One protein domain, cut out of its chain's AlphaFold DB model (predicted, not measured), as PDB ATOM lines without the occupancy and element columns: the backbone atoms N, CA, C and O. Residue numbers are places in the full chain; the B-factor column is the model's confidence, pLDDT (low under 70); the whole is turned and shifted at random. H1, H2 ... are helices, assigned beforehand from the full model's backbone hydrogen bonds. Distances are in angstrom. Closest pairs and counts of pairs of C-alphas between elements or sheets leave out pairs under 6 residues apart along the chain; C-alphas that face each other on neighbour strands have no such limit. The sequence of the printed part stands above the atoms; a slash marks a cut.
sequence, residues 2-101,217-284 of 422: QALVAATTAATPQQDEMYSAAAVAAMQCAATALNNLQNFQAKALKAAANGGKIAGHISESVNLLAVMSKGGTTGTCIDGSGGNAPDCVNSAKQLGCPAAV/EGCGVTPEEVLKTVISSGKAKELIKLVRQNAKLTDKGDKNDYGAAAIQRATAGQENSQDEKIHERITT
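AT A GLANCE: This is residues 2 to 101 and 217 to 284 of the 422 residues of the protein "Variant surface glycoprotein 1125.2592" of Trypanosoma brucei (UniProt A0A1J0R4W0). One very long helix, H2, makes a shaft, with a head of five short helices, H1, H4, H5, H6 and H7, gathered round its first end. At the other end residues 69 to 91 make a loop, and the short H3 after it folds back onto H2; residues 37 to 51 of H2 stand free. The printed part has 168 residues with seven named helices, H1 to H7 in order, and no named strand: all helix. It is extended, with a radius of gyration of the C-alphas of 30.9 A, and spans 92 by 31 by 27 A.

HOW THE PARTS SIT: H1, residues 2 to 8, and H2, residues 13 to 68, touch as a helical hairpin at a shallow tilt of 25 degrees, with C-alphas 7 and 16 closest at 4.3 A. H2 is the hub, touching five helices. Its residues 59 to 66 alone touch H3, residues 92 to 95; C-alphas 63 and 92 are closest at 4.5 A. Its residues 22 to 29 alone touch H4, residues 223 to 232, at a steep tilt of 62 degrees, with C-alphas 25 and 230 closest at 6.0 A. Its residues 17 to 25 alone touch H5, residues 235 to 246, of which 235 to 240 alone take part; C-alphas 22 and 236 are closest at 4.8 A. Its residues 14 to 18 alone touch H6, residues 260 to 268, about perpendicular at 86 degrees, with C-alphas 15 and 267 closest at 5.2 A. H7, residues 274 to 283, touches H4 at a shallow tilt of 28 degrees, opposite ways, with C-alphas 275 and 232 closest at 5.4 A. Every O i to N i+4 pair is within hydrogen-bond range in H1, H2, H4, H5, H6 and H7; H3 is too short for one.

IN THESE COORDINATES: H1 begins at C-alpha 2 (-20.447, -39.712, -12.792). H2 measures 80.9 A, ending at C-alpha 68 (-46.908, 18.188, 5.091). H7 ends at C-alpha 283 (-16.932, -42.647, -6.948).

THE WHOLE: Residues 102 to 216 are not printed; C-alphas 101 and 217 are 34.7 A apart. The links H2 to H3 and H5 to H6 are long. Ten residues of the printed part have a pLDDT under 70, among them residues 71 to 73.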
ATOM      1  N   GLN A   2     -21.308 -38.756 -13.507       90.12
ATOM      2  CA  GLN A   2     -20.447 -39.712 -12.792       90.12
ATOM      3  C   GLN A   2     -20.966 -41.166 -12.843       90.12
ATOM      4  O   GLN A   2     -20.297 -42.041 -13.386       90.12
ATOM      5  N   ALA A   3     -22.213 -41.412 -12.427       92.56
ATOM      6  CA  ALA A   3     -22.820 -42.746 -12.496       92.56
ATOM      7  C   ALA A   3     -22.946 -43.323 -13.929       92.56
ATOM      8  O   ALA A   3     -22.785 -44.524 -14.112       92.56
ATOM      9  N   LEU A   4     -23.138 -42.492 -14.967       93.62
ATOM     10  CA  LEU A   4     -23.154 -42.960 -16.369       93.62
ATOM     11  C   LEU A   4     -21.769 -43.414 -16.838       93.62
ATOM     12  O   LEU A   4     -21.659 -44.388 -17.583       93.62
ATOM     13  N   VAL A   5     -20.713 -42.709 -16.424       91.25
ATOM     14  CA  VAL A   5     -19.331 -43.116 -16.714       91.25
ATOM     15  C   VAL A   5     -19.043 -44.449 -16.030       91.25
ATOM     16  O   VAL A   5     -18.501 -45.360 -16.663       91.25
ATOM     17  N   ALA A   6     -19.471 -44.599 -14.772       92.19
ATOM     18  CA  ALA A   6     -19.336 -45.850 -14.038       92.19
ATOM     19  C   ALA A   6     -20.077 -47.007 -14.717       92.19
ATOM     20  O   ALA A   6     -19.496 -48.084 -14.851       92.19
ATOM     21  N   ALA A   7     -21.304 -46.776 -15.184       94.25
ATOM     22  CA  ALA A   7     -22.112 -47.748 -15.914       94.25
ATOM     23  C   ALA A   7     -21.442 -48.193 -17.225       94.25
ATOM     24  O   ALA A   7     -21.172 -49.371 -17.429       94.25
ATOM     25  N   THR A   8     -21.024 -47.232 -18.057       91.69
ATOM     26  CA  THR A   8     -20.416 -47.497 -19.378       91.69
ATOM     27  C   THR A   8     -19.128 -48.326 -19.293       91.69
ATOM     28  O   THR A   8     -18.757 -49.022 -20.236       91.69
ATOM     29  N   THR A   9     -18.428 -48.238 -18.165       89.19
ATOM     30  CA  THR A   9     -17.170 -48.950 -17.898       89.19
ATOM     31  C   THR A   9     -17.356 -50.118 -16.927       89.19
ATOM     32  O   THR A   9     -16.386 -50.597 -16.339       89.19
ATOM     33  N   ALA A  10     -18.596 -50.505 -16.608       92.31
ATOM     34  CA  ALA A  10     -18.902 -51.560 -15.643       92.31
ATOM     35  C   ALA A  10     -18.236 -52.884 -16.022       92.31
ATOM     36  O   ALA A  10     -18.192 -53.262 -17.188       92.31
ATOM     37  N   ALA A  11     -17.716 -53.595 -15.018       89.50
ATOM     38  CA  ALA A  11     -17.076 -54.888 -15.243       89.50
ATOM     39  C   ALA A  11     -18.106 -56.014 -15.417       89.50
ATOM     40  O   ALA A  11     -17.785 -57.076 -15.943       89.50
ATOM     41  N   THR A  12     -19.338 -55.796 -14.948       91.25
ATOM     42  CA  THR A  12     -20.414 -56.789 -14.971       91.25
ATOM     43  C   THR A  12     -21.737 -56.149 -15.395       91.25
ATOM     44  O   THR A  12     -21.944 -54.962 -15.125       91.25
ATOM     45  N   PRO A  13     -22.663 -56.923 -15.989       90.81
ATOM     46  CA  PRO A  13     -24.002 -56.435 -16.318       90.81
ATOM     47  C   PRO A  13     -24.777 -55.908 -15.101       90.81
ATOM     48  O   PRO A  13     -25.504 -54.931 -15.215       90.81
ATOM     49  N   GLN A  14     -24.598 -56.513 -13.921       93.19
ATOM     50  CA  GLN A  14     -25.281 -56.090 -12.694       93.19
ATOM     51  C   GLN A  14     -24.803 -54.710 -12.233       93.19
ATOM     52  O   GLN A  14     -25.615 -53.874 -11.844       93.19
ATOM     53  N   GLN A  15     -23.492 -54.456 -12.317       93.69
ATOM     54  CA  GLN A  15     -22.937 -53.131 -12.048       93.69
ATOM     55  C   GLN A  15     -23.436 -52.097 -13.059       93.69
ATOM     56  O   GLN A  15     -23.807 -51.002 -12.649       93.69
ATOM     57  N   ASP A  16     -23.463 -52.433 -14.353       94.56
ATOM     58  CA  ASP A  16     -23.998 -51.538 -15.389       94.56
ATOM     59  C   ASP A  16     -25.449 -51.155 -15.084       94.56
ATOM     60  O   ASP A  16     -25.782 -49.974 -15.008       94.56
ATOM     61  N   GLU A  17     -26.295 -52.148 -14.807       95.19
ATOM     62  CA  GLU A  17     -27.709 -51.945 -14.506       95.19
ATOM     63  C   GLU A  17     -27.912 -51.081 -13.251       95.19
ATOM     64  O   GLU A  17     -28.674 -50.111 -13.289       95.19
ATOM     65  N   MET A  18     -27.178 -51.352 -12.163       96.06
ATOM     66  CA  MET A  18     -27.268 -50.560 -10.930       96.06
ATOM     67  C   MET A  18     -26.780 -49.120 -11.120       96.06
ATOM     68  O   MET A  18     -27.437 -48.172 -10.683       96.06
ATOM     69  N   TYR A  19     -25.639 -48.927 -11.783       96.38
ATOM     70  CA  TYR A  19     -25.065 -47.598 -12.001       96.38
ATOM     71  C   TYR A  19     -25.888 -46.785 -13.007       96.38
ATOM     72  O   TYR A  19     -26.083 -45.583 -12.813       96.38
ATOM     73  N   SER A  20     -26.433 -47.433 -14.038       96.06
ATOM     74  CA  SER A  20     -27.376 -46.827 -14.980       96.06
ATOM     75  C   SER A  20     -28.659 -46.394 -14.274       96.06
ATOM     76  O   SER A  20     -29.114 -45.266 -14.470       96.06
ATOM     77  N   ALA A  21     -29.213 -47.230 -13.394       96.31
ATOM     78  CA  ALA A  21     -30.396 -46.870 -12.620       96.31
ATOM     79  C   ALA A  21     -30.130 -45.696 -11.663       96.31
ATOM     80  O   ALA A  21     -30.925 -44.758 -11.607       96.31
ATOM     81  N   ALA A  22     -28.985 -45.692 -10.973       95.75
ATOM     82  CA  ALA A  22     -28.563 -44.567 -10.138       95.75
ATOM     83  C   ALA A  22     -28.395 -43.277 -10.958       95.75
ATOM     84  O   ALA A  22     -28.822 -42.205 -10.528       95.75
ATOM     85  N   ALA A  23     -27.837 -43.368 -12.169       94.88
ATOM     86  CA  ALA A  23     -27.735 -42.230 -13.074       94.88
ATOM     87  C   ALA A  23     -29.104 -41.673 -13.484       94.88
ATOM     88  O   ALA A  23     -29.286 -40.457 -13.477       94.88
ATOM     89  N   VAL A  24     -30.058 -42.535 -13.839       95.56
ATOM     90  CA  VAL A  24     -31.412 -42.111 -14.226       95.56
ATOM     91  C   VAL A  24     -32.161 -41.504 -13.043       95.56
ATOM     92  O   VAL A  24     -32.750 -40.437 -13.193       95.56
ATOM     93  N   ALA A  25     -32.072 -42.106 -11.856       94.31
ATOM     94  CA  ALA A  25     -32.663 -41.546 -10.643       94.31
ATOM     95  C   ALA A  25     -32.057 -40.173 -10.288       94.31
ATOM     96  O   ALA A  25     -32.785 -39.244  -9.942       94.31
ATOM     97  N   ALA A  26     -30.742 -39.992 -10.454       93.06
ATOM     98  CA  ALA A  26     -30.092 -38.691 -10.280       93.06
ATOM     99  C   ALA A  26     -30.545 -37.659 -11.330       93.06
ATOM    100  O   ALA A  26     -30.722 -36.486 -11.004       93.06
ATOM    101  N   MET A  27     -30.782 -38.072 -12.581       91.56
ATOM    102  CA  MET A  27     -31.354 -37.189 -13.608       91.56
ATOM    103  C   MET A  27     -32.795 -36.778 -13.277       91.56
ATOM    104  O   MET A  27     -33.152 -35.623 -13.489       91.56
ATOM    105  N   GLN A  28     -33.602 -37.680 -12.713       91.06
ATOM    106  CA  GLN A  28     -34.946 -37.347 -12.227       91.06
ATOM    107  C   GLN A  28     -34.890 -36.326 -11.086       91.06
ATOM    108  O   GLN A  28     -35.633 -35.354 -11.116       91.06
ATOM    109  N   CYS A  29     -33.958 -36.480 -10.141       90.25
ATOM    110  CA  CYS A  29     -33.719 -35.477  -9.102       90.25
ATOM    111  C   CYS A  29     -33.376 -34.101  -9.682       90.25
ATOM    112  O   CYS A  29     -33.924 -33.098  -9.234       90.25
ATOM    113  N   ALA A  30     -32.506 -34.044 -10.695       87.19
ATOM    114  CA  ALA A  30     -32.171 -32.788 -11.363       87.19
ATOM    115  C   ALA A  30     -33.393 -32.163 -12.061       87.19
ATOM    116  O   ALA A  30     -33.588 -30.953 -11.983       87.19
ATOM    117  N   ALA A  31     -34.242 -32.972 -12.700       88.94
ATOM    118  CA  ALA A  31     -35.480 -32.495 -13.314       88.94
ATOM    119  C   ALA A  31     -36.471 -31.943 -12.273       88.94
ATOM    120  O   ALA A  31     -37.036 -30.870 -12.479       88.94
ATOM    121  N   THR A  32     -36.642 -32.626 -11.135       87.81
ATOM    122  CA  THR A  32     -37.459 -32.134 -10.015       87.81
ATOM    123  C   THR A  32     -36.899 -30.832  -9.451       87.81
ATOM    124  O   THR A  32     -37.652 -29.877  -9.293       87.81
ATOM    125  N   ALA A  33     -35.584 -30.746  -9.230       87.19
ATOM    126  CA  ALA A  33     -34.937 -29.527  -8.749       87.19
ATOM    127  C   ALA A  33     -35.129 -28.349  -9.721       87.19
ATOM    128  O   ALA A  33     -35.424 -27.240  -9.288       87.19
ATOM    129  N   LEU A  34     -35.034 -28.583 -11.035       87.50
ATOM    130  CA  LEU A  34     -35.313 -27.559 -12.049       87.50
ATOM    131  C   LEU A  34     -36.775 -27.097 -12.022       87.50
ATOM    132  O   LEU A  34     -37.037 -25.900 -12.117       87.50
ATOM    133  N   ASN A  35     -37.723 -28.019 -11.861       87.12
ATOM    134  CA  ASN A  35     -39.139 -27.678 -11.736       87.12
ATOM    135  C   ASN A  35     -39.424 -26.890 -10.444       87.12
ATOM    136  O   ASN A  35     -40.148 -25.895 -10.463       87.12
ATOM    137  N   ASN A  36     -38.807 -27.286  -9.328       87.06
ATOM    138  CA  ASN A  36     -38.902 -26.568  -8.057       87.06
ATOM    139  C   ASN A  36     -38.303 -25.163  -8.182       87.06
ATOM    140  O   ASN A  36     -38.927 -24.201  -7.742       87.06
ATOM    141  N   LEU A  37     -37.168 -25.017  -8.875       87.69
ATOM    142  CA  LEU A  37     -36.555 -23.720  -9.158       87.69
ATOM    143  C   LEU A  37     -37.465 -22.824 -10.008       87.69
ATOM    144  O   LEU A  37     -37.620 -21.649  -9.688       87.69
ATOM    145  N   GLN A  38     -38.099 -23.349 -11.058       87.81
ATOM    146  CA  GLN A  38     -39.049 -22.577 -11.872       87.81
ATOM    147  C   GLN A  38     -40.247 -22.093 -11.039       87.81
ATOM    148  O   GLN A  38     -40.627 -20.921 -11.106       87.81
ATOM    149  N   ASN A  39     -40.800 -22.970 -10.200       87.62
ATOM    150  CA  ASN A  39     -41.887 -22.619  -9.288       87.62
ATOM    151  C   ASN A  39     -41.450 -21.584  -8.240       87.62
ATOM    152  O   ASN A  39     -42.201 -20.654  -7.936       87.62
ATOM    153  N   PHE A  40     -40.235 -21.719  -7.705       89.62
ATOM    154  CA  PHE A  40     -39.646 -20.760  -6.777       89.62
ATOM    155  C   PHE A  40     -39.449 -19.396  -7.438       89.62
ATOM    156  O   PHE A  40     -39.882 -18.395  -6.879       89.62
ATOM    157  N   GLN A  41     -38.883 -19.339  -8.647       90.06
ATOM    158  CA  GLN A  41     -38.660 -18.090  -9.381       90.06
ATOM    159  C   GLN A  41     -39.958 -17.309  -9.598       90.06
ATOM    160  O   GLN A  41     -39.993 -16.101  -9.366       90.06
ATOM    161  N   ALA A  42     -41.045 -17.985  -9.983       89.50
ATOM    162  CA  ALA A  42     -42.347 -17.342 -10.143       89.50
ATOM    163  C   ALA A  42     -42.867 -16.749  -8.818       89.50
ATOM    164  O   ALA A  42     -43.348 -15.613  -8.788       89.50
ATOM    165  N   LYS A  43     -42.732 -17.490  -7.708       91.62
ATOM    166  CA  LYS A  43     -43.101 -17.017  -6.363       91.62
ATOM    167  C   LYS A  43     -42.220 -15.851  -5.909       91.62
ATOM    168  O   LYS A  43     -42.750 -14.856  -5.427       91.62
ATOM    169  N   ALA A  44     -40.906 -15.947  -6.096       90.56
ATOM    170  CA  ALA A  44     -39.931 -14.933  -5.711       90.56
ATOM    171  C   ALA A  44     -40.137 -13.627  -6.487       90.56
ATOM    172  O   ALA A  44     -40.171 -12.557  -5.884       90.56
ATOM    173  N   LEU A  45     -40.374 -13.698  -7.801       90.75
ATOM    174  CA  LEU A  45     -40.683 -12.520  -8.612       90.75
ATOM    175  C   LEU A  45     -41.999 -11.867  -8.169       90.75
ATOM    176  O   LEU A  45     -42.070 -10.644  -8.032       90.75
ATOM    177  N   LYS A  46     -43.032 -12.676  -7.893       92.00
ATOM    178  CA  LYS A  46     -44.304 -12.185  -7.351       92.00
ATOM    179  C   LYS A  46     -44.097 -11.501  -5.998       92.00
ATOM    180  O   LYS A  46     -44.654 -10.423  -5.796       92.00
ATOM    181  N   ALA A  47     -43.308 -12.087  -5.099       92.38
ATOM    182  CA  ALA A  47     -42.992 -11.517  -3.793       92.38
ATOM    183  C   ALA A  47     -42.218 -10.199  -3.924       92.38
ATOM    184  O   ALA A  47     -42.616  -9.206  -3.325       92.38
ATOM    185  N   ALA A  48     -41.179 -10.151  -4.762       89.56
ATOM    186  CA  ALA A  48     -40.371  -8.955  -4.987       89.56
ATOM    187  C   ALA A  48     -41.195  -7.799  -5.575       89.56
ATOM    188  O   ALA A  48     -41.133  -6.676  -5.076       89.56
ATOM    189  N   ALA A  49     -42.023  -8.069  -6.590       90.75
ATOM    190  CA  ALA A  49     -42.883  -7.057  -7.201       90.75
ATOM    191  C   ALA A  49     -43.910  -6.494  -6.205       90.75
ATOM    192  O   ALA A  49     -44.112  -5.283  -6.115       90.75
ATOM    193  N   ASN A  50     -44.548  -7.372  -5.430       90.75
ATOM    194  CA  ASN A  50     -45.558  -6.984  -4.451       90.75
ATOM    195  C   ASN A  50     -44.947  -6.292  -3.223       90.75
ATOM    196  O   ASN A  50     -45.454  -5.255  -2.797       90.75
ATOM    197  N   GLY A  51     -43.818  -6.786  -2.713       88.62
ATOM    198  CA  GLY A  51     -43.054  -6.143  -1.644       88.62
ATOM    199  C   GLY A  51     -42.563  -4.758  -2.037       88.62
ATOM    200  O   GLY A  51     -42.770  -3.809  -1.284       88.62
ATOM    201  N   GLY A  52     -42.031  -4.608  -3.254       86.94
ATOM    202  CA  GLY A  52     -41.679  -3.305  -3.814       86.94
ATOM    203  C   GLY A  52     -42.880  -2.357  -3.897       86.94
ATOM    204  O   GLY A  52     -42.771  -1.195  -3.509       86.94
ATOM    205  N   LYS A  53     -44.051  -2.847  -4.328       87.56
ATOM    206  CA  LYS A  53     -45.281  -2.044  -4.404       87.56
ATOM    207  C   LYS A  53     -45.733  -1.535  -3.030       87.56
ATOM    208  O   LYS A  53     -46.001  -0.343  -2.897       87.56
ATOM    209  N   ILE A  54     -45.800  -2.395  -2.009       87.81
ATOM    210  CA  ILE A  54     -46.163  -1.962  -0.644       87.81
ATOM    211  C   ILE A  54     -45.123  -0.990  -0.099       87.81
ATOM    212  O   ILE A  54     -45.491   0.065   0.410       87.81
ATOM    213  N   ALA A  55     -43.836  -1.328  -0.209       87.62
ATOM    214  CA  ALA A  55     -42.758  -0.487   0.292       87.62
ATOM    215  C   ALA A  55     -42.804   0.901  -0.358       87.62
ATOM    216  O   ALA A  55     -42.621   1.902   0.332       87.62
ATOM    217  N   GLY A  56     -43.131   0.976  -1.652       86.62
ATOM    218  CA  GLY A  56     -43.383   2.225  -2.366       86.62
ATOM    219  C   GLY A  56     -44.597   2.990  -1.833       86.62
ATOM    220  O   GLY A  56     -44.471   4.172  -1.530       86.62
ATOM    221  N   HIS A  57     -45.750   2.332  -1.643       87.12
ATOM    222  CA  HIS A  57     -46.940   2.967  -1.052       87.12
ATOM    223  C   HIS A  57     -46.669   3.538   0.348       87.12
ATOM    224  O   HIS A  57     -47.086   4.660   0.647       87.12
ATOM    225  N   ILE A  58     -45.957   2.783   1.189       88.81
ATOM    226  CA  ILE A  58     -45.541   3.216   2.526       88.81
ATOM    227  C   ILE A  58     -44.591   4.403   2.418       88.81
ATOM    228  O   ILE A  58     -44.856   5.443   3.015       88.81
ATOM    229  N   SER A  59     -43.529   4.278   1.622       88.81
ATOM    230  CA  SER A  59     -42.508   5.319   1.484       88.81
ATOM    231  C   SER A  59     -43.101   6.632   0.988       88.81
ATOM    232  O   SER A  59     -42.799   7.675   1.556       88.81
ATOM    233  N   GLU A  60     -43.982   6.596  -0.013       87.62
ATOM    234  CA  GLU A  60     -44.595   7.813  -0.548       87.62
ATOM    235  C   GLU A  60     -45.567   8.452   0.444       87.62
ATOM    236  O   GLU A  60     -45.546   9.664   0.633       87.62
ATOM    237  N   SER A  61     -46.373   7.656   1.152       87.69
ATOM    238  CA  SER A  61     -47.294   8.214   2.149       87.69
ATOM    239  C   SER A  61     -46.536   8.811   3.330       87.69
ATOM    240  O   SER A  61     -46.840   9.918   3.760       87.69
ATOM    241  N   VAL A  62     -45.507   8.123   3.832       87.19
ATOM    242  CA  VAL A  62     -44.636   8.647   4.893       87.19
ATOM    243  C   VAL A  62     -43.915   9.911   4.417       87.19
ATOM    244  O   VAL A  62     -43.808  10.878   5.170       87.19
ATOM    245  N   ASN A  63     -43.469   9.950   3.158       86.75
ATOM    246  CA  ASN A  63     -42.846  11.132   2.571       86.75
ATOM    247  C   ASN A  63     -43.827  12.308   2.491       86.75
ATOM    248  O   ASN A  63     -43.475  13.419   2.879       86.75
ATOM    249  N   LEU A  64     -45.066  12.063   2.054       86.06
ATOM    250  CA  LEU A  64     -46.126  13.066   2.025       86.06
ATOM    251  C   LEU A  64     -46.390  13.622   3.428       86.06
ATOM    252  O   LEU A  64     -46.377  14.837   3.608       86.06
ATOM    253  N   LEU A  65     -46.551  12.755   4.433       85.19
ATOM    254  CA  LEU A  65     -46.748  13.169   5.827       85.19
ATOM    255  C   LEU A  65     -45.562  13.999   6.351       85.19
ATOM    256  O   LEU A  65     -45.769  15.001   7.041       85.19
ATOM    257  N   ALA A  66     -44.329  13.630   5.993       82.56
ATOM    258  CA  ALA A  66     -43.126  14.372   6.367       82.56
ATOM    259  C   ALA A  66     -43.080  15.754   5.696       82.56
ATOM    260  O   ALA A  66     -42.794  16.755   6.351       82.56
ATOM    261  N   VAL A  67     -43.420  15.840   4.406       81.62
ATOM    262  CA  VAL A  67     -43.481  17.108   3.666       81.62
ATOM    263  C   VAL A  67     -44.603  18.007   4.189       81.62
ATOM    264  O   VAL A  67     -44.365  19.196   4.384       81.62
ATOM    265  N   MET A  68     -45.784  17.457   4.488       80.19
ATOM    266  CA  MET A  68     -46.908  18.188   5.091       80.19
ATOM    267  C   MET A  68     -46.607  18.697   6.506       80.19
ATOM    268  O   MET A  68     -47.274  19.608   6.984       80.19
ATOM    269  N   SER A  69     -45.610  18.117   7.176       80.12
ATOM    270  CA  SER A  69     -45.170  18.532   8.511       80.12
ATOM    271  C   SER A  69     -44.065  19.601   8.477       80.12
ATOM    272  O   SER A  69     -43.603  20.041   9.531       80.12
ATOM    273  N   LYS A  70     -43.632  20.052   7.286       73.38
ATOM    274  CA  LYS A  70     -42.672  21.160   7.134       73.38
ATOM    275  C   LYS A  70     -43.349  22.485   7.491       73.38
ATOM    276  O   LYS A  70     -44.284  22.895   6.815       73.38
ATOM    277  N   GLY A  71     -42.845  23.183   8.511       61.72
ATOM    278  CA  GLY A  71     -43.340  24.523   8.873       61.72
ATOM    279  C   GLY A  71     -43.424  24.832  10.369       61.72
ATOM    280  O   GLY A  71     -43.571  25.997  10.712       61.72
ATOM    281  N   GLY A  72     -43.254  23.840  11.251       64.19
ATOM    282  CA  GLY A  72     -43.058  24.052  12.690       64.19
ATOM    283  C   GLY A  72     -44.332  24.370  13.491       64.19
ATOM    284  O   GLY A  72     -45.106  25.262  13.177       64.19
ATOM    285  N   THR A  73     -44.516  23.651  14.599       67.06
ATOM    286  CA  THR A  73     -45.477  23.848  15.711       67.06
ATOM    287  C   THR A  73     -46.995  23.853  15.447       67.06
ATOM    288  O   THR A  73     -47.721  23.399  16.333       67.06
ATOM    289  N   THR A  74     -47.496  24.298  14.287       74.31
ATOM    290  CA  THR A  74     -48.943  24.479  14.012       74.31
ATOM    291  C   THR A  74     -49.540  23.454  13.044       74.31
ATOM    292  O   THR A  74     -50.668  23.017  13.248       74.31
ATOM    293  N   GLY A  75     -48.792  23.031  12.021       78.25
ATOM    294  CA  GLY A  75     -49.191  21.984  11.074       78.25
ATOM    295  C   GLY A  75     -48.233  20.801  11.151       78.25
ATOM    296  O   GLY A  75     -47.067  20.916  10.781       78.25
ATOM    297  N   THR A  76     -48.679  19.666  11.686       82.19
ATOM    298  CA  THR A  76     -47.827  18.481  11.865       82.19
ATOM    299  C   THR A  76     -48.660  17.210  11.775       82.19
ATOM    300  O   THR A  76     -49.634  17.056  12.508       82.19
ATOM    301  N   CYS A  77     -48.257  16.295  10.894       83.25
ATOM    302  CA  CYS A  77     -48.856  14.969  10.726       83.25
ATOM    303  C   CYS A  77     -47.912  13.813  11.094       83.25
ATOM    304  O   CYS A  77     -48.340  12.664  11.107       83.25
ATOM    305  N   ILE A  78     -46.654  14.110  11.424       83.69
ATOM    306  CA  ILE A  78     -45.717  13.173  12.049       83.69
ATOM    307  C   ILE A  78     -45.297  13.784  13.375       83.69
ATOM    308  O   ILE A  78     -44.696  14.853  13.372       83.69
ATOM    309  N   ASP A  79     -45.636  13.140  14.488       79.31
ATOM    310  CA  ASP A  79     -45.306  13.656  15.815       79.31
ATOM    311  C   ASP A  79     -43.855  13.317  16.190       79.31
ATOM    312  O   ASP A  79     -43.382  12.199  15.984       79.31
ATOM    313  N   GLY A  80     -43.144  14.308  16.711       75.81
ATOM    314  CA  GLY A  80     -41.802  14.209  17.267       75.81
ATOM    315  C   GLY A  80     -41.828  14.443  18.778       75.81
ATOM    316  O   GLY A  80     -42.813  14.180  19.465       75.81
ATOM    317  N   SER A  81     -40.737  14.958  19.341       69.81
ATOM    318  CA  SER A  81     -40.697  15.296  20.766       69.81
ATOM    319  C   SER A  81     -41.565  16.522  21.076       69.81
ATOM    320  O   SER A  81     -41.362  17.597  20.512       69.81
ATOM    321  N   GLY A  82     -42.496  16.381  22.025       69.94
ATOM    322  CA  GLY A  82     -43.281  17.500  22.559       69.94
ATOM    323  C   GLY A  82     -44.458  17.962  21.690       69.94
ATOM    324  O   GLY A  82     -44.864  19.117  21.814       69.94
ATOM    325  N   GLY A  83     -45.008  17.107  20.820       71.94
ATOM    326  CA  GLY A  83     -46.194  17.446  20.019       71.94
ATOM    327  C   GLY A  83     -45.888  18.248  18.748       71.94
ATOM    328  O   GLY A  83     -46.775  18.913  18.204       71.94
ATOM    329  N   ASN A  84     -44.624  18.296  18.322       76.00
ATOM    330  CA  ASN A  84     -44.142  19.064  17.171       76.00
ATOM    331  C   ASN A  84     -43.493  18.130  16.152       76.00
ATOM    332  O   ASN A  84     -43.051  17.047  16.519       76.00
ATOM    333  N   ALA A  85     -43.394  18.564  14.892       76.00
ATOM    334  CA  ALA A  85     -42.696  17.799  13.862       76.00
ATOM    335  C   ALA A  85     -41.266  17.433  14.320       76.00
ATOM    336  O   ALA A  85     -40.604  18.283  14.920       76.00
ATOM    337  N   PRO A  86     -40.776  16.206  14.053       75.00
ATOM    338  CA  PRO A  86     -39.435  15.809  14.448       75.00
ATOM    339  C   PRO A  86     -38.374  16.704  13.805       75.00
ATOM    340  O   PRO A  86     -38.409  16.958  12.594       75.00
ATOM    341  N   ASP A  87     -37.392  17.125  14.603       71.94
ATOM    342  CA  ASP A  87     -36.236  17.855  14.096       71.94
ATOM    343  C   ASP A  87     -35.520  17.014  13.030       71.94
ATOM    344  O   ASP A  87     -35.295  15.814  13.183       71.94
ATOM    345  N   CYS A  88     -35.178  17.658  11.914       66.25
ATOM    346  CA  CYS A  88     -34.455  17.058  10.793       66.25
ATOM    347  C   CYS A  88     -35.183  15.959   9.997       66.25
ATOM    348  O   CYS A  88     -34.563  15.436   9.075       66.25
ATOM    349  N   VAL A  89     -36.461  15.643  10.241       69.00
ATOM    350  CA  VAL A  89     -37.221  14.700   9.397       69.00
ATOM    351  C   VAL A  89     -37.925  15.446   8.265       69.00
ATOM    352  O   VAL A  89     -38.987  16.036   8.434       69.00
ATOM    353  N   ASN A  90     -37.325  15.423   7.079       69.06
ATOM    354  CA  ASN A  90     -37.851  16.061   5.874       69.06
ATOM    355  C   ASN A  90     -38.127  15.077   4.724       69.06
ATOM    356  O   ASN A  90     -38.521  15.521   3.641       69.06
ATOM    357  N   SER A  91     -37.902  13.779   4.957       74.56
ATOM    358  CA  SER A  91     -38.060  12.703   3.978       74.56
ATOM    359  C   SER A  91     -38.388  11.366   4.647       74.56
ATOM    360  O   SER A  91     -38.015  11.120   5.796       74.56
ATOM    361  N   ALA A  92     -39.008  10.458   3.892       78.62
ATOM    362  CA  ALA A  92     -39.299   9.099   4.357       78.62
ATOM    363  C   ALA A  92     -38.042   8.296   4.736       78.62
ATOM    364  O   ALA A  92     -38.075   7.478   5.654       78.62
ATOM    365  N   LYS A  93     -36.902   8.560   4.083       79.62
ATOM    366  CA  LYS A  93     -35.635   7.866   4.366       79.62
ATOM    367  C   LYS A  93     -35.181   8.047   5.816       79.62
ATOM    368  O   LYS A  93     -34.666   7.118   6.427       79.62
ATOM    369  N   GLN A  94     -35.379   9.237   6.375       79.25
ATOM    370  CA  GLN A  94     -35.002   9.541   7.760       79.25
ATOM    371  C   GLN A  94     -35.925   8.871   8.785       79.25
ATOM    372  O   GLN A  94     -35.571   8.783   9.953       79.25
ATOM    373  N   LEU A  95     -37.073   8.362   8.332       78.81
ATOM    374  CA  LEU A  95     -38.022   7.569   9.112       78.81
ATOM    375  C   LEU A  95     -37.838   6.058   8.897       78.81
ATOM    376  O   LEU A  95     -38.682   5.269   9.312       78.81
ATOM    377  N   GLY A  96     -36.742   5.648   8.252       81.94
ATOM    378  CA  GLY A  96     -36.415   4.242   8.020       81.94
ATOM    379  C   GLY A  96     -36.992   3.653   6.732       81.94
ATOM    380  O   GLY A  96     -36.800   2.465   6.485       81.94
ATOM    381  N   CYS A  97     -37.658   4.443   5.879       85.69
ATOM    382  CA  CYS A  97     -38.059   3.954   4.560       85.69
ATOM    383  C   CYS A  97     -36.833   3.729   3.655       85.69
ATOM    384  O   CYS A  97     -35.841   4.465   3.748       85.69
ATOM    385  N   PRO A  98     -36.886   2.733   2.755       82.62
ATOM    386  CA  PRO A  98     -35.790   2.458   1.838       82.62
ATOM    387  C   PRO A  98     -35.504   3.638   0.896       82.62
ATOM    388  O   PRO A  98     -36.334   4.522   0.676       82.62
ATOM    389  N   ALA A  99     -34.306   3.644   0.305       81.81
ATOM    390  CA  ALA A  99     -33.982   4.586  -0.760       81.81
ATOM    391  C   ALA A  99     -34.871   4.349  -1.996       81.81
ATOM    392  O   ALA A  99     -35.289   3.225  -2.259       81.81
ATOM    393  N   ALA A 100     -35.095   5.403  -2.790       77.44
ATOM    394  CA  ALA A 100     -35.903   5.326  -4.013       77.44
ATOM    395  C   ALA A 100     -35.352   4.321  -5.042       77.44
ATOM    396  O   ALA A 100     -36.108   3.739  -5.813       77.44
ATOM    397  N   VAL A 101     -34.032   4.111  -5.035       80.19
ATOM    398  CA  VAL A 101     -33.365   3.063  -5.807       80.19
ATOM    399  C   VAL A 101     -32.860   2.012  -4.832       80.19
ATOM    400  O   VAL A 101     -32.009   2.293  -3.985       80.19
ATOM    401  N   GLU A 217     -37.040 -29.686  -0.908       66.44
ATOM    402  CA  GLU A 217     -36.778 -31.124  -1.009       66.44
ATOM    403  C   GLU A 217     -36.059 -31.453  -2.327       66.44
ATOM    404  O   GLU A 217     -36.628 -31.698  -3.397       66.44
ATOM    405  N   GLY A 218     -34.734 -31.446  -2.240       71.94
ATOM    406  CA  GLY A 218     -33.807 -31.874  -3.267       71.94
ATOM    407  C   GLY A 218     -33.188 -33.221  -2.919       71.94
ATOM    408  O   GLY A 218     -33.308 -33.746  -1.815       71.94
ATOM    409  N   CYS A 219     -32.456 -33.794  -3.871       84.62
ATOM    410  CA  CYS A 219     -31.677 -35.005  -3.607       84.62
ATOM    411  C   CYS A 219     -30.291 -34.710  -3.003       84.62
ATOM    412  O   CYS A 219     -29.498 -35.633  -2.853       84.62
ATOM    413  N   GLY A 220     -29.994 -33.452  -2.664       84.94
ATOM    414  CA  GLY A 220     -28.681 -32.974  -2.222       84.94
ATOM    415  C   GLY A 220     -28.209 -31.769  -3.038       84.94
ATOM    416  O   GLY A 220     -28.732 -31.515  -4.124       84.94
ATOM    417  N   VAL A 221     -27.220 -31.040  -2.520       83.38
ATOM    418  CA  VAL A 221     -26.646 -29.838  -3.153       83.38
ATOM    419  C   VAL A 221     -25.325 -30.126  -3.874       83.38
ATOM    420  O   VAL A 221     -24.871 -29.315  -4.681       83.38
ATOM    421  N   THR A 222     -24.730 -31.302  -3.657       86.31
ATOM    422  CA  THR A 222     -23.536 -31.771  -4.381       86.31
ATOM    423  C   THR A 222     -23.810 -33.028  -5.223       86.31
ATOM    424  O   THR A 222     -24.726 -33.795  -4.920       86.31
ATOM    425  N   PRO A 223     -23.003 -33.314  -6.269       83.75
ATOM    426  CA  PRO A 223     -23.122 -34.560  -7.034       83.75
ATOM    427  C   PRO A 223     -23.013 -35.828  -6.172       83.75
ATOM    428  O   PRO A 223     -23.699 -36.814  -6.445       83.75
ATOM    429  N   GLU A 224     -22.172 -35.788  -5.132       85.69
ATOM    430  CA  GLU A 224     -21.956 -36.892  -4.190       85.69
ATOM    431  C   GLU A 224     -23.209 -37.138  -3.339       85.69
ATOM    432  O   GLU A 224     -23.705 -38.263  -3.270       85.69
ATOM    433  N   GLU A 225     -23.789 -36.079  -2.771       88.88
ATOM    434  CA  GLU A 225     -25.039 -36.169  -2.010       88.88
ATOM    435  C   GLU A 225     -26.194 -36.670  -2.873       88.88
ATOM    436  O   GLU A 225     -26.913 -37.571  -2.450       88.88
ATOM    437  N   VAL A 226     -26.334 -36.166  -4.106       90.94
ATOM    438  CA  VAL A 226     -27.371 -36.631  -5.038       90.94
ATOM    439  C   VAL A 226     -27.244 -38.124  -5.290       90.94
ATOM    440  O   VAL A 226     -28.237 -38.850  -5.200       90.94
ATOM    441  N   LEU A 227     -26.031 -38.599  -5.577       90.75
ATOM    442  CA  LEU A 227     -25.794 -40.012  -5.829       90.75
ATOM    443  C   LEU A 227     -26.074 -40.865  -4.584       90.75
ATOM    444  O   LEU A 227     -26.742 -41.897  -4.682       90.75
ATOM    445  N   LYS A 228     -25.612 -40.426  -3.412       90.81
ATOM    446  CA  LYS A 228     -25.868 -41.109  -2.143       90.81
ATOM    447  C   LYS A 228     -27.365 -41.188  -1.844       90.81
ATOM    448  O   LYS A 228     -27.859 -42.266  -1.508       90.81
ATOM    449  N   THR A 229     -28.097 -40.091  -2.019       92.31
ATOM    450  CA  THR A 229     -29.539 -40.014  -1.765       92.31
ATOM    451  C   THR A 229     -30.319 -40.954  -2.673       92.31
ATOM    452  O   THR A 229     -31.169 -41.698  -2.187       92.31
ATOM    453  N   VAL A 230     -30.045 -40.988  -3.983       93.19
ATOM    454  CA  VAL A 230     -30.818 -41.840  -4.915       93.19
ATOM    455  C   VAL A 230     -30.579 -43.336  -4.719       93.19
ATOM    456  O   VAL A 230     -31.459 -44.139  -5.040       93.19
ATOM    457  N   ILE A 231     -29.411 -43.717  -4.194       92.31
ATOM    458  CA  ILE A 231     -29.104 -45.107  -3.844       92.31
ATOM    459  C   ILE A 231     -29.783 -45.451  -2.511       92.31
ATOM    460  O   ILE A 231     -30.606 -46.363  -2.475       92.31
ATOM    461  N   SER A 232     -29.520 -44.670  -1.459       91.00
ATOM    462  CA  SER A 232     -29.968 -44.961  -0.082       91.00
ATOM    463  C   SER A 232     -31.486 -44.851   0.100       91.00
ATOM    464  O   SER A 232     -32.079 -45.578   0.889       91.00
ATOM    465  N   SER A 233     -32.153 -43.973  -0.657       90.19
ATOM    466  CA  SER A 233     -33.626 -43.882  -0.669       90.19
ATOM    467  C   SER A 233     -34.304 -45.013  -1.451       90.19
ATOM    468  O   SER A 233     -35.529 -45.064  -1.529       90.19
ATOM    469  N   GLY A 234     -33.534 -45.903  -2.085       91.00
ATOM    470  CA  GLY A 234     -34.059 -47.008  -2.883       91.00
ATOM    471  C   GLY A 234     -34.599 -46.614  -4.262       91.00
ATOM    472  O   GLY A 234     -35.036 -47.498  -4.999       91.00
ATOM    473  N   LYS A 235     -34.524 -45.334  -4.669       92.56
ATOM    474  CA  LYS A 235     -35.007 -44.864  -5.986       92.56
ATOM    475  C   LYS A 235     -34.371 -45.635  -7.147       92.56
ATOM    476  O   LYS A 235     -35.074 -46.070  -8.057       92.56
ATOM    477  N   ALA A 236     -33.056 -45.867  -7.096       93.81
ATOM    478  CA  ALA A 236     -32.357 -46.658  -8.112       93.81
ATOM    479  C   ALA A 236     -32.863 -48.114  -8.171       93.81
ATOM    480  O   ALA A 236     -33.068 -48.666  -9.250       93.81
ATOM    481  N   LYS A 237     -33.123 -48.730  -7.015       94.31
ATOM    482  CA  LYS A 237     -33.614 -50.110  -6.918       94.31
ATOM    483  C   LYS A 237     -35.047 -50.258  -7.433       94.31
ATOM    484  O   LYS A 237     -35.333 -51.202  -8.168       94.31
ATOM    485  N   GLU A 238     -35.938 -49.337  -7.071       95.12
ATOM    486  CA  GLU A 238     -37.316 -49.330  -7.578       95.12
ATOM    487  C   GLU A 238     -37.351 -49.128  -9.097       95.12
ATOM    488  O   GLU A 238     -38.142 -49.777  -9.780       95.12
ATOM    489  N   LEU A 239     -36.441 -48.321  -9.656       95.81
ATOM    490  CA  LEU A 239     -36.330 -48.171 -11.105       95.81
ATOM    491  C   LEU A 239     -35.937 -49.487 -11.798       95.81
ATOM    492  O   LEU A 239     -36.550 -49.853 -12.800       95.81
ATOM    493  N   ILE A 240     -34.964 -50.225 -11.253       95.75
ATOM    494  CA  ILE A 240     -34.567 -51.549 -11.768       95.75
ATOM    495  C   ILE A 240     -35.760 -52.504 -11.756       95.75
ATOM    496  O   ILE A 240     -36.070 -53.130 -12.770       95.75
ATOM    497  N   LYS A 241     -36.457 -52.589 -10.619       95.75
ATOM    498  CA  LYS A 241     -37.655 -53.418 -10.456       95.75
ATOM    499  C   LYS A 241     -38.708 -53.085 -11.515       95.75
ATOM    500  O   LYS A 241     -39.173 -53.989 -12.204       95.75
ATOM    501  N   LEU A 242     -39.032 -51.801 -11.688       95.19
ATOM    502  CA  LEU A 242     -40.028 -51.332 -12.653       95.19
ATOM    503  C   LEU A 242     -39.653 -51.697 -14.097       95.19
ATOM    504  O   LEU A 242     -40.492 -52.194 -14.849       95.19
ATOM    505  N   VAL A 243     -38.394 -51.477 -14.489       94.88
ATOM    506  CA  VAL A 243     -37.911 -51.793 -15.842       94.88
ATOM    507  C   VAL A 243     -37.955 -53.298 -16.092       94.88
ATOM    508  O   VAL A 243     -38.522 -53.727 -17.095       94.88
ATOM    509  N   ARG A 244     -37.415 -54.114 -15.180       94.88
ATOM    510  CA  ARG A 244     -37.382 -55.577 -15.339       94.88
ATOM    511  C   ARG A 244     -38.778 -56.190 -15.358       94.88
ATOM    512  O   ARG A 244     -39.013 -57.100 -16.152       94.88
ATOM    513  N   GLN A 245     -39.698 -55.666 -14.545       94.50
ATOM    514  CA  GLN A 245     -41.110 -56.045 -14.557       94.50
ATOM    515  C   GLN A 245     -41.753 -55.755 -15.917       94.50
ATOM    516  O   GLN A 245     -42.306 -56.654 -16.549       94.50
ATOM    517  N   ASN A 246     -41.677 -54.506 -16.381       93.06
ATOM    518  CA  ASN A 246     -42.406 -54.069 -17.573       93.06
ATOM    519  C   ASN A 246     -41.801 -54.613 -18.871       93.06
ATOM    520  O   ASN A 246     -42.534 -54.934 -19.804       93.06
ATOM    521  N   ALA A 247     -40.478 -54.774 -18.917       93.12
ATOM    522  CA  ALA A 247     -39.779 -55.392 -20.039       93.12
ATOM    523  C   ALA A 247     -39.738 -56.930 -19.956       93.12
ATOM    524  O   ALA A 247     -39.154 -57.564 -20.832       93.12
ATOM    525  N   LYS A 248     -40.357 -57.537 -18.929       91.69
ATOM    526  CA  LYS A 248     -40.415 -58.995 -18.716       91.69
ATOM    527  C   LYS A 248     -39.032 -59.660 -18.744       91.69
ATOM    528  O   LYS A 248     -38.862 -60.748 -19.280       91.69
ATOM    529  N   LEU A 249     -38.032 -58.990 -18.168       89.31
ATOM    530  CA  LEU A 249     -36.648 -59.481 -18.128       89.31
ATOM    531  C   LEU A 249     -36.428 -60.513 -17.018       89.31
ATOM    532  O   LEU A 249     -35.401 -61.188 -16.977       89.31
ATOM    533  N   THR A 250     -37.333 -60.581 -16.047       90.00
ATOM    534  CA  THR A 250     -37.268 -61.511 -14.919       90.00
ATOM    535  C   THR A 250     -38.675 -61.790 -14.438       90.00
ATOM    536  O   THR A 250     -39.486 -60.869 -14.345       90.00
ATOM    537  N   ASP A 251     -38.955 -63.047 -14.122       87.00
ATOM    538  CA  ASP A 251     -40.249 -63.435 -13.583       87.00
ATOM    539  C   ASP A 251     -40.455 -62.912 -12.160       87.00
ATOM    540  O   ASP A 251     -39.524 -62.593 -11.412       87.00
ATOM    541  N   LYS A 252     -41.726 -62.833 -11.779       83.88
ATOM    542  CA  LYS A 252     -42.143 -62.434 -10.441       83.88
ATOM    543  C   LYS A 252     -41.723 -63.507  -9.428       83.88
ATOM    544  O   LYS A 252     -42.359 -64.550  -9.341       83.88
ATOM    545  N   GLY A 253     -40.668 -63.239  -8.661       80.38
ATOM    546  CA  GLY A 253     -40.278 -64.059  -7.507       80.38
ATOM    547  C   GLY A 253     -41.070 -63.723  -6.234       80.38
ATOM    548  O   GLY A 253     -41.843 -62.765  -6.205       80.38
ATOM    549  N   ASP A 254     -40.807 -64.453  -5.147       78.88
ATOM    550  CA  ASP A 254     -41.542 -64.349  -3.868       78.88
ATOM    551  C   ASP A 254     -41.497 -62.955  -3.227       78.88
ATOM    552  O   ASP A 254     -42.444 -62.516  -2.579       78.88
ATOM    553  N   LYS A 255     -40.393 -62.227  -3.426       80.00
ATOM    554  CA  LYS A 255     -40.201 -60.865  -2.900       80.00
ATOM    555  C   LYS A 255     -40.819 -59.784  -3.776       80.00
ATOM    556  O   LYS A 255     -40.800 -58.617  -3.397       80.00
ATOM    557  N   ASN A 256     -41.341 -60.162  -4.945       84.88
ATOM    558  CA  ASN A 256     -41.973 -59.253  -5.891       84.88
ATOM    559  C   ASN A 256     -41.068 -58.064  -6.309       84.88
ATOM    560  O   ASN A 256     -41.547 -56.981  -6.641       84.88
ATOM    561  N   ASP A 257     -39.745 -58.263  -6.256       89.00
ATOM    562  CA  ASP A 257     -38.710 -57.258  -6.532       89.00
ATOM    563  C   ASP A 257     -38.065 -57.423  -7.917       89.00
ATOM    564  O   ASP A 257     -37.158 -56.670  -8.268       89.00
ATOM    565  N   TYR A 258     -38.516 -58.420  -8.689       92.81
ATOM    566  CA  TYR A 258     -38.056 -58.715 -10.049       92.81
ATOM    567  C   TYR A 258     -36.522 -58.841 -10.164       92.81
ATOM    568  O   TYR A 258     -35.926 -58.514 -11.190       92.81
ATOM    569  N   GLY A 259     -35.863 -59.315  -9.096       91.12
ATOM    570  CA  GLY A 259     -34.409 -59.494  -9.036       91.12
ATOM    571  C   GLY A 259     -33.612 -58.233  -8.673       91.12
ATOM    572  O   GLY A 259     -32.384 -58.303  -8.580       91.12
ATOM    573  N   ALA A 260     -34.263 -57.096  -8.400       92.50
ATOM    574  CA  ALA A 260     -33.582 -55.838  -8.085       92.50
ATOM    575  C   ALA A 260     -32.686 -55.936  -6.836       92.50
ATOM    576  O   ALA A 260     -31.560 -55.436  -6.840       92.50
ATOM    577  N   ALA A 261     -33.116 -56.635  -5.774       90.88
ATOM    578  CA  ALA A 261     -32.266 -56.813  -4.595       90.88
ATOM    579  C   ALA A 261     -31.063 -57.732  -4.859       90.88
ATOM    580  O   ALA A 261     -30.059 -57.635  -4.153       90.88
ATOM    581  N   ALA A 262     -31.152 -58.636  -5.841       91.00
ATOM    582  CA  ALA A 262     -30.023 -59.468  -6.243       91.00
ATOM    583  C   ALA A 262     -28.974 -58.646  -7.006       91.00
ATOM    584  O   ALA A 262     -27.786 -58.813  -6.751       91.00
ATOM    585  N   ILE A 263     -29.403 -57.715  -7.864       93.31
ATOM    586  CA  ILE A 263     -28.513 -56.774  -8.564       93.31
ATOM    587  C   ILE A 263     -27.797 -55.853  -7.574       93.31
ATOM    588  O   ILE A 263     -26.578 -55.707  -7.647       93.31
ATOM    589  N   GLN A 264     -28.530 -55.293  -6.606       92.44
ATOM    590  CA  GLN A 264     -27.952 -54.470  -5.540       92.44
ATOM    591  C   GLN A 264     -26.880 -55.255  -4.762       92.44
ATOM    592  O   GLN A 264     -25.748 -54.791  -4.636       92.44
ATOM    593  N   ARG A 265     -27.188 -56.494  -4.339       91.62
ATOM    594  CA  ARG A 265     -26.228 -57.391  -3.667       91.62
ATOM    595  C   ARG A 265     -25.020 -57.745  -4.529       91.62
ATOM    596  O   ARG A 265     -23.902 -57.734  -4.031       91.62
ATOM    597  N   ALA A 266     -25.224 -58.058  -5.806       91.81
ATOM    598  CA  ALA A 266     -24.135 -58.382  -6.727       91.81
ATOM    599  C   ALA A 266     -23.219 -57.174  -6.982       91.81
ATOM    600  O   ALA A 266     -22.019 -57.339  -7.185       91.81
ATOM    601  N   THR A 267     -23.777 -55.964  -6.939       91.56
ATOM    602  CA  THR A 267     -23.029 -54.715  -7.117       91.56
ATOM    603  C   THR A 267     -22.239 -54.351  -5.860       91.56
ATOM    604  O   THR A 267     -21.055 -54.036  -5.959       91.56
ATOM    605  N   ALA A 268     -22.871 -54.406  -4.685       89.94
ATOM    606  CA  ALA A 268     -22.262 -54.024  -3.414       89.94
ATOM    607  C   ALA A 268     -21.286 -55.081  -2.864       89.94
ATOM    608  O   ALA A 268     -20.184 -54.745  -2.423       89.94
ATOM    609  N   GLY A 269     -21.681 -56.355  -2.925       84.50
ATOM    610  CA  GLY A 269     -21.167 -57.444  -2.090       84.50
ATOM    611  C   GLY A 269     -22.202 -57.889  -1.042       84.50
ATOM    612  O   GLY A 269     -23.273 -57.295  -0.916       84.50
ATOM    613  N   GLN A 270     -21.901 -58.942  -0.271       74.81
ATOM    614  CA  GLN A 270     -22.788 -59.450   0.795       74.81
ATOM    615  C   GLN A 270     -22.704 -58.660   2.118       74.81
ATOM    616  O   GLN A 270     -23.060 -59.169   3.175       74.81
ATOM    617  N   GLU A 271     -22.233 -57.420   2.077       70.56
ATOM    618  CA  GLU A 271     -22.020 -56.613   3.276       70.56
ATOM    619  C   GLU A 271     -23.318 -55.946   3.762       70.56
ATOM    620  O   GLU A 271     -24.226 -55.646   2.979       70.56
ATOM    621  N   ASN A 272     -23.390 -55.684   5.070       69.62
ATOM    622  CA  ASN A 272     -24.290 -54.669   5.625       69.62
ATOM    623  C   ASN A 272     -23.745 -53.302   5.168       69.62
ATOM    624  O   ASN A 272     -22.529 -53.159   5.198       69.62
ATOM    625  N   SER A 273     -24.577 -52.326   4.767       83.38
ATOM    626  CA  SER A 273     -24.190 -51.055   4.079       83.38
ATOM    627  C   SER A 273     -24.017 -51.137   2.547       83.38
ATOM    628  O   SER A 273     -23.095 -50.588   1.943       83.38
ATOM    629  N   GLN A 274     -24.930 -51.850   1.875       86.69
ATOM    630  CA  GLN A 274     -24.879 -52.016   0.414       86.69
ATOM    631  C   GLN A 274     -24.907 -50.682  -0.337       86.69
ATOM    632  O   GLN A 274     -24.237 -50.544  -1.359       86.69
ATOM    633  N   ASP A 275     -25.650 -49.705   0.171       88.31
ATOM    634  CA  ASP A 275     -25.849 -48.418  -0.491       88.31
ATOM    635  C   ASP A 275     -24.574 -47.571  -0.458       88.31
ATOM    636  O   ASP A 275     -24.134 -47.062  -1.494       88.31
ATOM    637  N   GLU A 276     -23.905 -47.523   0.695       89.31
ATOM    638  CA  GLU A 276     -22.593 -46.905   0.861       89.31
ATOM    639  C   GLU A 276     -21.548 -47.563  -0.044       89.31
ATOM    640  O   GLU A 276     -20.777 -46.866  -0.706       89.31
ATOM    641  N   LYS A 277     -21.552 -48.898  -0.145       91.19
ATOM    642  CA  LYS A 277     -20.626 -49.630  -1.020       91.19
ATOM    643  C   LYS A 277     -20.865 -49.381  -2.500       91.19
ATOM    644  O   LYS A 277     -19.905 -49.277  -3.262       91.19
ATOM    645  N   ILE A 278     -22.117 -49.267  -2.932       92.00
ATOM    646  CA  ILE A 278     -22.433 -48.921  -4.325       92.00
ATOM    647  C   ILE A 278     -21.943 -47.504  -4.624       92.00
ATOM    648  O   ILE A 278     -21.293 -47.288  -5.647       92.00
ATOM    649  N   HIS A 279     -22.184 -46.558  -3.715       91.19
ATOM    650  CA  HIS A 279     -21.684 -45.193  -3.838       91.19
ATOM    651  C   HIS A 279     -20.145 -45.135  -3.912       91.19
ATOM    652  O   HIS A 279     -19.588 -44.508  -4.819       91.19
ATOM    653  N   GLU A 280     -19.445 -45.833  -3.014       90.94
ATOM    654  CA  GLU A 280     -17.980 -45.940  -3.001       90.94
ATOM    655  C   GLU A 280     -17.455 -46.516  -4.325       90.94
ATOM    656  O   GLU A 280     -16.574 -45.934  -4.959       90.94
ATOM    657  N   ARG A 281     -18.040 -47.618  -4.811       91.75
ATOM    658  CA  ARG A 281     -17.618 -48.263  -6.067       91.75
ATOM    659  C   ARG A 281     -17.837 -47.391  -7.301       91.75
ATOM    660  O   ARG A 281     -17.083 -47.522  -8.263       91.75
ATOM    661  N   ILE A 282     -18.852 -46.527  -7.301       90.81
ATOM    662  CA  ILE A 282     -19.037 -45.537  -8.368       90.81
ATOM    663  C   ILE A 282     -17.948 -44.467  -8.268       90.81
ATOM    664  O   ILE A 282     -17.248 -44.214  -9.241       90.81
ATOM    665  N   THR A 283     -17.786 -43.839  -7.107       89.19
ATOM    666  CA  THR A 283     -16.932 -42.647  -6.948       89.19
ATOM    667  C   THR A 283     -15.435 -42.944  -7.070       89.19
ATOM    668  O   THR A 283     -14.693 -42.153  -7.646       89.19
ATOM    669  N   THR A 284     -14.990 -44.109  -6.603       90.69
ATOM    670  CA  THR A 284     -13.577 -44.536  -6.630       90.69
ATOM    671  C   THR A 284     -13.147 -45.188  -7.942       90.69
ATOM    672  O   THR A 284     -11.981 -45.551  -8.107       90.69
TER     673      THR A 284